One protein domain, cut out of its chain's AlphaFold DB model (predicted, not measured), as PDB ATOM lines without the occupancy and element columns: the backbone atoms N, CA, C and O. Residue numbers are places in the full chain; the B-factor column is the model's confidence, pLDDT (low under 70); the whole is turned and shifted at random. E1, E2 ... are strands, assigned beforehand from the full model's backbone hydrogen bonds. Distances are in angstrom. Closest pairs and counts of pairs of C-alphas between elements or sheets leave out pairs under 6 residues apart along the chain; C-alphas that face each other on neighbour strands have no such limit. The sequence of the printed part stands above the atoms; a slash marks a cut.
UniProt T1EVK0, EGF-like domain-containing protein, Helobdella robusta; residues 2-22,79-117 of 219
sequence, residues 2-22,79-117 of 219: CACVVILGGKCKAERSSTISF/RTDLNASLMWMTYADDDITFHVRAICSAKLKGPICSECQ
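Overview. This is residues 2 to 22 and 79 to 117 of the 219 residues of the protein "EGF-like domain-containing protein" of Helobdella robusta (UniProt T1EVK0). With little regular structure, this is a narrow sheet of two long strands, E1 and E3, side by side, with short E2 along residues 97 to 100 of E3 and loops at its ends. The sheet's order is E1, E3, E2, antiparallel. The printed part has 60 residues, 20 of them in three strands, E1 to E3 along the chain, with no named helix; the class is all strand. It is a rod spanning 44 by 20 by 16 A, only just loose, close to compact, with a radius of gyration of the C-alphas of 12.9 A.

Along the chain. E3, residues 97 to 104, measures 23.5 A and ends at C-alpha 104 (209.072, 150.400, 167.257). E1, residues 12 to 19, measures 23.7 A from C-alpha 12 (205.549, 153.395, 167.344). E2, residues 89 to 92, measures 9.9 A.

Arrangement. Inner strand E3 is antiparallel to E1 at 161 degrees, with N 13 and O 103 2.8 A apart, within hydrogen-bond range. E2 and E3 form an antiparallel hairpin, with N 91 and O 98 at 2.8 A. Edge strands E1 and E2 are apart.

Size, cuts and confidence. The farthest C-alphas, Phe 22 and Gln 117, are 44.6 A apart. Residues 23 to 78 are cut out, leaving C-alphas 22 and 79 24.8 A apart. The link E2 to E3 is tight. pLDDT is under 70 at residues 2 to 11, 18 to 22, 106 to 108 and 110.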
ATOM      1  N   CYS A   2     186.574 143.759 166.929       37.31
ATOM      2  CA  CYS A   2     187.808 144.492 166.611       37.31
ATOM      3  C   CYS A   2     188.181 145.417 167.777       37.31
ATOM      4  O   CYS A   2     187.454 146.363 168.049       37.31
ATOM      5  N   ALA A   3     189.321 145.188 168.433       47.09
ATOM      6  CA  ALA A   3     189.887 146.140 169.392       47.09
ATOM      7  C   ALA A   3     190.707 147.205 168.643       47.09
ATOM      8  O   ALA A   3     191.856 146.954 168.282       47.09
ATOM      9  N   CYS A   4     190.133 148.356 168.298       48.81
ATOM     10  CA  CYS A   4     190.890 149.413 167.615       48.81
ATOM     11  C   CYS A   4     191.896 150.059 168.579       48.81
ATOM     12  O   CYS A   4     191.498 150.719 169.534       48.81
ATOM     13  N   VAL A   5     193.193 149.878 168.314       59.84
ATOM     14  CA  VAL A   5     194.266 150.600 169.009       59.84
ATOM     15  C   VAL A   5     194.641 151.800 168.152       59.84
ATOM     16  O   VAL A   5     195.015 151.638 166.992       59.84
ATOM     17  N   VAL A   6     194.517 152.999 168.713       57.56
ATOM     18  CA  VAL A   6     194.888 154.251 168.049       57.56
ATOM     19  C   VAL A   6     196.056 154.848 168.816       57.56
ATOM     20  O   VAL A   6     195.905 155.215 169.979       57.56
ATOM     21  N   ILE A   7     197.220 154.936 168.172       59.56
ATOM     22  CA  ILE A   7     198.362 155.685 168.702       59.56
ATOM     23  C   ILE A   7     198.176 157.143 168.279       59.56
ATOM     24  O   ILE A   7     198.146 157.450 167.087       59.56
ATOM     25  N   LEU A   8     198.025 158.043 169.251       51.41
ATOM     26  CA  LEU A   8     197.933 159.480 169.004       51.41
ATOM     27  C   LEU A   8     199.341 160.079 168.983       51.41
ATOM     28  O   LEU A   8     199.840 160.518 170.011       51.41
ATOM     29  N   GLY A   9     199.961 160.089 167.801       52.75
ATOM     30  CA  GLY A   9     201.291 160.664 167.587       52.75
ATOM     31  C   GLY A   9     202.424 159.784 168.128       52.75
ATOM     32  O   GLY A   9     202.433 159.383 169.286       52.75
ATOM     33  N   GLY A  10     203.400 159.471 167.275       59.75
ATOM     34  CA  GLY A  10     204.596 158.717 167.660       59.75
ATOM     35  C   GLY A  10     205.171 157.878 166.520       59.75
ATOM     36  O   GLY A  10     204.490 157.617 165.531       59.75
ATOM     37  N   LYS A  11     206.429 157.439 166.667       69.25
ATOM     38  CA  LYS A  11     207.133 156.539 165.726       69.25
ATOM     39  C   LYS A  11     206.883 155.037 166.021       69.25
ATOM     40  O   LYS A  11     207.563 154.160 165.479       69.25
ATOM     41  N   CYS A  12     205.918 154.740 166.895       71.00
ATOM     42  CA  CYS A  12     205.549 153.395 167.344       71.00
ATOM     43  C   CYS A  12     204.400 152.809 166.509       71.00
ATOM     44  O   CYS A  12     203.489 153.526 166.098       71.00
ATOM     45  N   LYS A  13     204.392 151.484 166.348       81.56
ATOM     46  CA  LYS A  13     203.284 150.695 165.797       81.56
ATOM     47  C   LYS A  13     202.622 149.887 166.916       81.56
ATOM     48  O   LYS A  13     203.307 149.298 167.748       81.56
ATOM     49  N   ALA A  14     201.291 149.844 166.932       77.81
ATOM     50  CA  ALA A  14     200.534 149.026 167.879       77.81
ATOM     51  C   ALA A  14     200.224 147.646 167.294       77.81
ATOM     52  O   ALA A  14     199.736 147.537 166.168       77.81
ATOM     53  N   GLU A  15     200.426 146.606 168.095       80.94
ATOM     54  CA  GLU A  15     199.948 145.254 167.810       80.94
ATOM     55  C   GLU A  15     198.931 144.812 168.864       80.94
ATOM     56  O   GLU A  15     199.000 145.220 170.027       80.94
ATOM     57  N   ARG A  16     197.972 143.976 168.446       78.12
ATOM     58  CA  ARG A  16     196.870 143.500 169.292       78.12
ATOM     59  C   ARG A  16     196.675 141.990 169.173       78.12
ATOM     60  O   ARG A  16     196.790 141.441 168.079       78.12
ATOM     61  N   SER A  17     196.286 141.357 170.274       76.81
ATOM     62  CA  SER A  17     195.793 139.975 170.322       76.81
ATOM     63  C   SER A  17     194.687 139.857 171.376       76.81
ATOM     64  O   SER A  17     194.777 140.491 172.423       76.81
ATOM     65  N   SER A  18     193.618 139.098 171.130       69.06
ATOM     66  CA  SER A  18     192.429 139.089 172.005       69.06
ATOM     67  C   SER A  18     191.803 137.704 172.153       69.06
ATOM     68  O   SER A  18     191.690 136.989 171.157       69.06
ATOM     69  N   THR A  19     191.308 137.398 173.358       63.41
ATOM     70  CA  THR A  19     190.593 136.154 173.696       63.41
ATOM     71  C   THR A  19     189.344 136.485 174.523       63.41
ATOM     72  O   THR A  19     189.402 137.328 175.415       63.41
ATOM     73  N   ILE A  20     188.209 135.837 174.238       58.19
ATOM     74  CA  ILE A  20     186.951 136.008 174.991       58.19
ATOM     75  C   ILE A  20     186.752 134.787 175.883       58.19
ATOM     76  O   ILE A  20     186.768 133.656 175.392       58.19
ATOM     77  N   SER A  21     186.528 135.020 177.172       56.06
ATOM     78  CA  SER A  21     186.121 133.983 178.114       56.06
ATOM     79  C   SER A  21     184.597 133.961 178.162       56.06
ATOM     80  O   SER A  21     183.984 134.803 178.805       56.06
ATOM     81  N   PHE A  22     183.958 133.021 177.464       53.91
ATOM     82  CA  PHE A  22     182.534 132.777 177.687       53.91
ATOM     83  C   PHE A  22     182.374 132.137 179.068       53.91
ATOM     84  O   PHE A  22     182.846 131.019 179.287       53.91
ATOM     85  N   ARG A  79     192.669 153.950 177.764       79.19
ATOM     86  CA  ARG A  79     193.703 154.931 177.428       79.19
ATOM     87  C   ARG A  79     194.863 154.743 178.390       79.19
ATOM     88  O   ARG A  79     194.652 154.727 179.597       79.19
ATOM     89  N   THR A  80     196.056 154.586 177.842       76.25
ATOM     90  CA  THR A  80     197.292 154.381 178.596       76.25
ATOM     91  C   THR A  80     198.454 154.929 177.789       76.25
ATOM     92  O   THR A  80     198.453 154.828 176.560       76.25
ATOM     93  N   ASP A  81     199.460 155.444 178.483       75.69
ATOM     94  CA  ASP A  81     200.776 155.665 177.901       75.69
ATOM     95  C   ASP A  81     201.501 154.318 177.834       75.69
ATOM     96  O   ASP A  81     201.447 153.524 178.778       75.69
ATOM     97  N   LEU A  82     202.128 154.020 176.696       77.75
ATOM     98  CA  LEU A  82     202.850 152.769 176.497       77.75
ATOM     99  C   LEU A  82     204.195 153.043 175.838       77.75
ATOM    100  O   LEU A  82     204.253 153.599 174.740       77.75
ATOM    101  N   ASN A  83     205.264 152.587 176.485       83.50
ATOM    102  CA  ASN A  83     206.577 152.542 175.860       83.50
ATOM    103  C   ASN A  83     206.666 151.353 174.902       83.50
ATOM    104  O   ASN A  83     205.968 150.344 175.060       83.50
ATOM    105  N   ALA A  84     207.564 151.455 173.929       83.88
ATOM    106  CA  ALA A  84     207.858 150.351 173.041       83.88
ATOM    107  C   ALA A  84     208.496 149.181 173.802       83.88
ATOM    108  O   ALA A  84     209.466 149.351 174.543       83.88
ATOM    109  N   SER A  85     207.939 147.986 173.625       82.62
ATOM    110  CA  SER A  85     208.387 146.754 174.263       82.62
ATOM    111  C   SER A  85     207.972 145.539 173.439       82.62
ATOM    112  O   SER A  85     206.906 145.507 172.824       82.62
ATOM    113  N   LEU A  86     208.804 144.495 173.462       82.94
ATOM    114  CA  LEU A  86     208.443 143.196 172.891       82.94
ATOM    115  C   LEU A  86     207.464 142.422 173.785       82.94
ATOM    116  O   LEU A  86     206.811 141.493 173.300       82.94
ATOM    117  N   MET A  87     207.349 142.802 175.062       85.81
ATOM    118  CA  MET A  87     206.443 142.168 176.014       85.81
ATOM    119  C   MET A  87     205.005 142.650 175.820       85.81
ATOM    120  O   MET A  87     204.747 143.836 175.619       85.81
ATOM    121  N   TRP A  88     204.066 141.711 175.910       87.25
ATOM    122  CA  TRP A  88     202.638 141.996 175.858       87.25
ATOM    123  C   TRP A  88     202.149 142.553 177.193       87.25
ATOM    124  O   TRP A  88     202.406 141.967 178.243       87.25
ATOM    125  N   MET A  89     201.406 143.657 177.141       86.06
ATOM    126  CA  MET A  89     200.607 144.140 178.263       86.06
ATOM    127  C   MET A  89     199.204 143.550 178.168       86.06
ATOM    128  O   MET A  89     198.533 143.702 177.145       86.06
ATOM    129  N   THR A  90     198.770 142.880 179.233       88.19
ATOM    130  CA  THR A  90     197.448 142.259 179.324       88.19
ATOM    131  C   THR A  90     196.482 143.179 180.051       88.19
ATOM    132  O   THR A  90     196.745 143.609 181.170       88.19
ATOM    133  N   TYR A  91     195.332 143.417 179.434       83.81
ATOM    134  CA  TYR A  91     194.178 144.054 180.045       83.81
ATOM    135  C   TYR A  91     193.067 143.017 180.123       83.81
ATOM    136  O   TYR A  91     192.631 142.495 179.096       83.81
ATOM    137  N   ALA A  92     192.654 142.695 181.343       83.12
ATOM    138  CA  ALA A  92     191.603 141.730 181.616       83.12
ATOM    139  C   ALA A  92     190.489 142.397 182.426       83.12
ATOM    140  O   ALA A  92     190.755 143.124 183.381       83.12
ATOM    141  N   ASP A  93     189.262 142.135 182.007       77.38
ATOM    142  CA  ASP A  93     187.998 142.482 182.654       77.38
ATOM    143  C   ASP A  93     187.167 141.184 182.757       77.38
ATOM    144  O   ASP A  93     187.565 140.172 182.173       77.38
ATOM    145  N   ASP A  94     186.031 141.176 183.461       79.25
ATOM    146  CA  ASP A  94     185.257 139.945 183.724       79.25
ATOM    147  C   ASP A  94     184.828 139.211 182.432       79.25
ATOM    148  O   ASP A  94     184.743 137.983 182.405       79.25
ATOM    149  N   ASP A  95     184.628 139.955 181.337       77.94
ATOM    150  CA  ASP A  95     184.136 139.439 180.052       77.94
ATOM    151  C   ASP A  95     185.167 139.460 178.902       77.94
ATOM    152  O   ASP A  95     184.973 138.801 177.875       77.94
ATOM    153  N   ILE A  96     186.244 140.249 179.008       76.69
ATOM    154  CA  ILE A  96     187.172 140.498 177.889       76.69
ATOM    155  C   ILE A  96     188.618 140.536 178.379       76.69
ATOM    156  O   ILE A  96     188.976 141.369 179.208       76.69
ATOM    157  N   THR A  97     189.475 139.738 177.736       82.88
ATOM    158  CA  THR A  97     190.930 139.834 177.879       82.88
ATOM    159  C   THR A  97     191.569 140.194 176.544       82.88
ATOM    160  O   THR A  97     191.383 139.520 175.525       82.88
ATOM    161  N   PHE A  98     192.371 141.252 176.531       82.75
ATOM    162  CA  PHE A  98     193.130 141.652 175.356       82.75
ATOM    163  C   PHE A  98     194.568 142.020 175.710       82.75
ATOM    164  O   PHE A  98     194.883 142.466 176.809       82.75
ATOM    165  N   HIS A  99     195.448 141.805 174.744       85.56
ATOM    166  CA  HIS A  99     196.878 142.015 174.839       85.56
ATOM    167  C   HIS A  99     197.265 143.095 173.845       85.56
ATOM    168  O   HIS A  99     196.910 143.020 172.663       85.56
ATOM    169  N   VAL A 100     198.003 144.089 174.321       86.06
ATOM    170  CA  VAL A 100     198.522 145.175 173.492       86.06
ATOM    171  C   VAL A 100     200.012 145.297 173.735       86.06
ATOM    172  O   VAL A 100     200.484 145.161 174.861       86.06
ATOM    173  N   ARG A 101     200.759 145.585 172.678       85.81
ATOM    174  CA  ARG A 101     202.122 146.096 172.794       85.81
ATOM    175  C   ARG A 101     202.340 147.207 171.781       85.81
ATOM    176  O   ARG A 101     201.769 147.183 170.689       85.81
ATOM    177  N   ALA A 102     203.170 148.169 172.154       86.00
ATOM    178  CA  ALA A 102     203.756 149.112 171.222       86.00
ATOM    179  C   ALA A 102     205.113 148.541 170.827       86.00
ATOM    180  O   ALA A 102     205.914 148.192 171.687       86.00
ATOM    181  N   ILE A 103     205.368 148.427 169.536       84.94
ATOM    182  CA  ILE A 103     206.682 148.081 169.009       84.94
ATOM    183  C   ILE A 103     207.193 149.264 168.209       84.94
ATOM    184  O   ILE A 103     206.416 150.031 167.635       84.94
ATOM    185  N   CYS A 104     208.507 149.429 168.168       78.88
ATOM    186  CA  CYS A 104     209.072 150.400 167.257       78.88
ATOM    187  C   CYS A 104     208.833 149.979 165.819       78.88
ATOM    188  O   CYS A 104     208.823 148.790 165.494       78.88
ATOM    189  N   SER A 105     208.660 150.978 164.955       72.12
ATOM    190  CA  SER A 105     208.841 150.757 163.527       72.12
ATOM    191  C   SER A 105     210.219 150.126 163.319       72.12
ATOM    192  O   SER A 105     211.181 150.524 163.987       72.12
ATOM    193  N   ALA A 106     210.311 149.140 162.428       65.25
ATOM    194  CA  ALA A 106     211.590 148.607 161.971       65.25
ATOM    195  C   ALA A 106     212.408 149.805 161.488       65.25
ATOM    196  O   ALA A 106     211.980 150.378 160.498       65.25
ATOM    197  N   LYS A 107     213.399 150.274 162.270       67.44
ATOM    198  CA  LYS A 107     214.265 151.471 162.077       67.44
ATOM    199  C   LYS A 107     214.714 152.073 163.415       67.44
ATOM    200  O   LYS A 107     215.757 152.711 163.468       67.44
ATOM    201  N   LEU A 108     213.914 151.920 164.475       69.06
ATOM    202  CA  LEU A 108     214.082 152.685 165.714       69.06
ATOM    203  C   LEU A 108     214.089 151.779 166.946       69.06
ATOM    204  O   LEU A 108     213.416 150.752 166.991       69.06
ATOM    205  N   LYS A 109     214.850 152.173 167.959       72.06
ATOM    206  CA  LYS A 109     214.939 151.539 169.272       72.06
ATOM    207  C   LYS A 109     214.703 152.572 170.375       72.06
ATOM    208  O   LYS A 109     214.538 153.769 170.123       72.06
ATOM    209  N   GLY A 110     214.622 152.072 171.604       69.25
ATOM    210  CA  GLY A 110     214.337 152.862 172.796       69.25
ATOM    211  C   GLY A 110     212.846 152.907 173.156       69.25
ATOM    212  O   GLY A 110     211.991 152.517 172.359       69.25
ATOM    213  N   PRO A 111     212.516 153.390 174.364       71.00
ATOM    214  CA  PRO A 111     211.159 153.357 174.916       71.00
ATOM    215  C   PRO A 111     210.146 154.182 174.111       71.00
ATOM    216  O   PRO A 111     208.953 153.910 174.181       71.00
ATOM    217  N   ILE A 112     210.618 155.155 173.329       74.75
ATOM    218  CA  ILE A 112     209.793 156.023 172.475       74.75
ATOM    219  C   ILE A 112     210.141 155.905 170.984       74.75
ATOM    220  O   ILE A 112     209.670 156.705 170.179       74.75
ATOM    221  N   CYS A 113     210.968 154.919 170.612       74.44
ATOM    222  CA  CYS A 113     211.391 154.678 169.231       74.44
ATOM    223  C   CYS A 113     212.051 155.896 168.585       74.44
ATOM    224  O   CYS A 113     211.615 156.364 167.539       74.44
ATOM    225  N   SER A 114     213.095 156.424 169.217       70.25
ATOM    226  CA  SER A 114     213.830 157.596 168.735       70.25
ATOM    227  C   SER A 114     215.247 157.280 168.262       70.25
ATOM    228  O   SER A 114     215.827 158.113 167.586       70.25
ATOM    229  N   GLU A 115     215.793 156.105 168.575       71.94
ATOM    230  CA  GLU A 115     217.216 155.809 168.377       71.94
ATOM    231  C   GLU A 115     217.448 154.869 167.186       71.94
ATOM    232  O   GLU A 115     216.911 153.760 167.158       71.94
ATOM    233  N   CYS A 116     218.251 155.280 166.207       77.44
ATOM    234  CA  CYS A 116     218.667 154.418 165.098       77.44
ATOM    235  C   CYS A 116     219.915 153.612 165.496       77.44
ATOM    236  O   CYS A 116     220.883 154.179 165.994       77.44
ATOM    237  N   GLN A 117     219.924 152.293 165.258       75.94
ATOM    238  CA  GLN A 117     221.125 151.460 165.433       75.94
ATOM    239  C   GLN A 117     221.629 150.930 164.084       75.94
ATOM    240  O   GLN A 117     220.851 150.260 163.397       75.94
TER     241      GLN A 117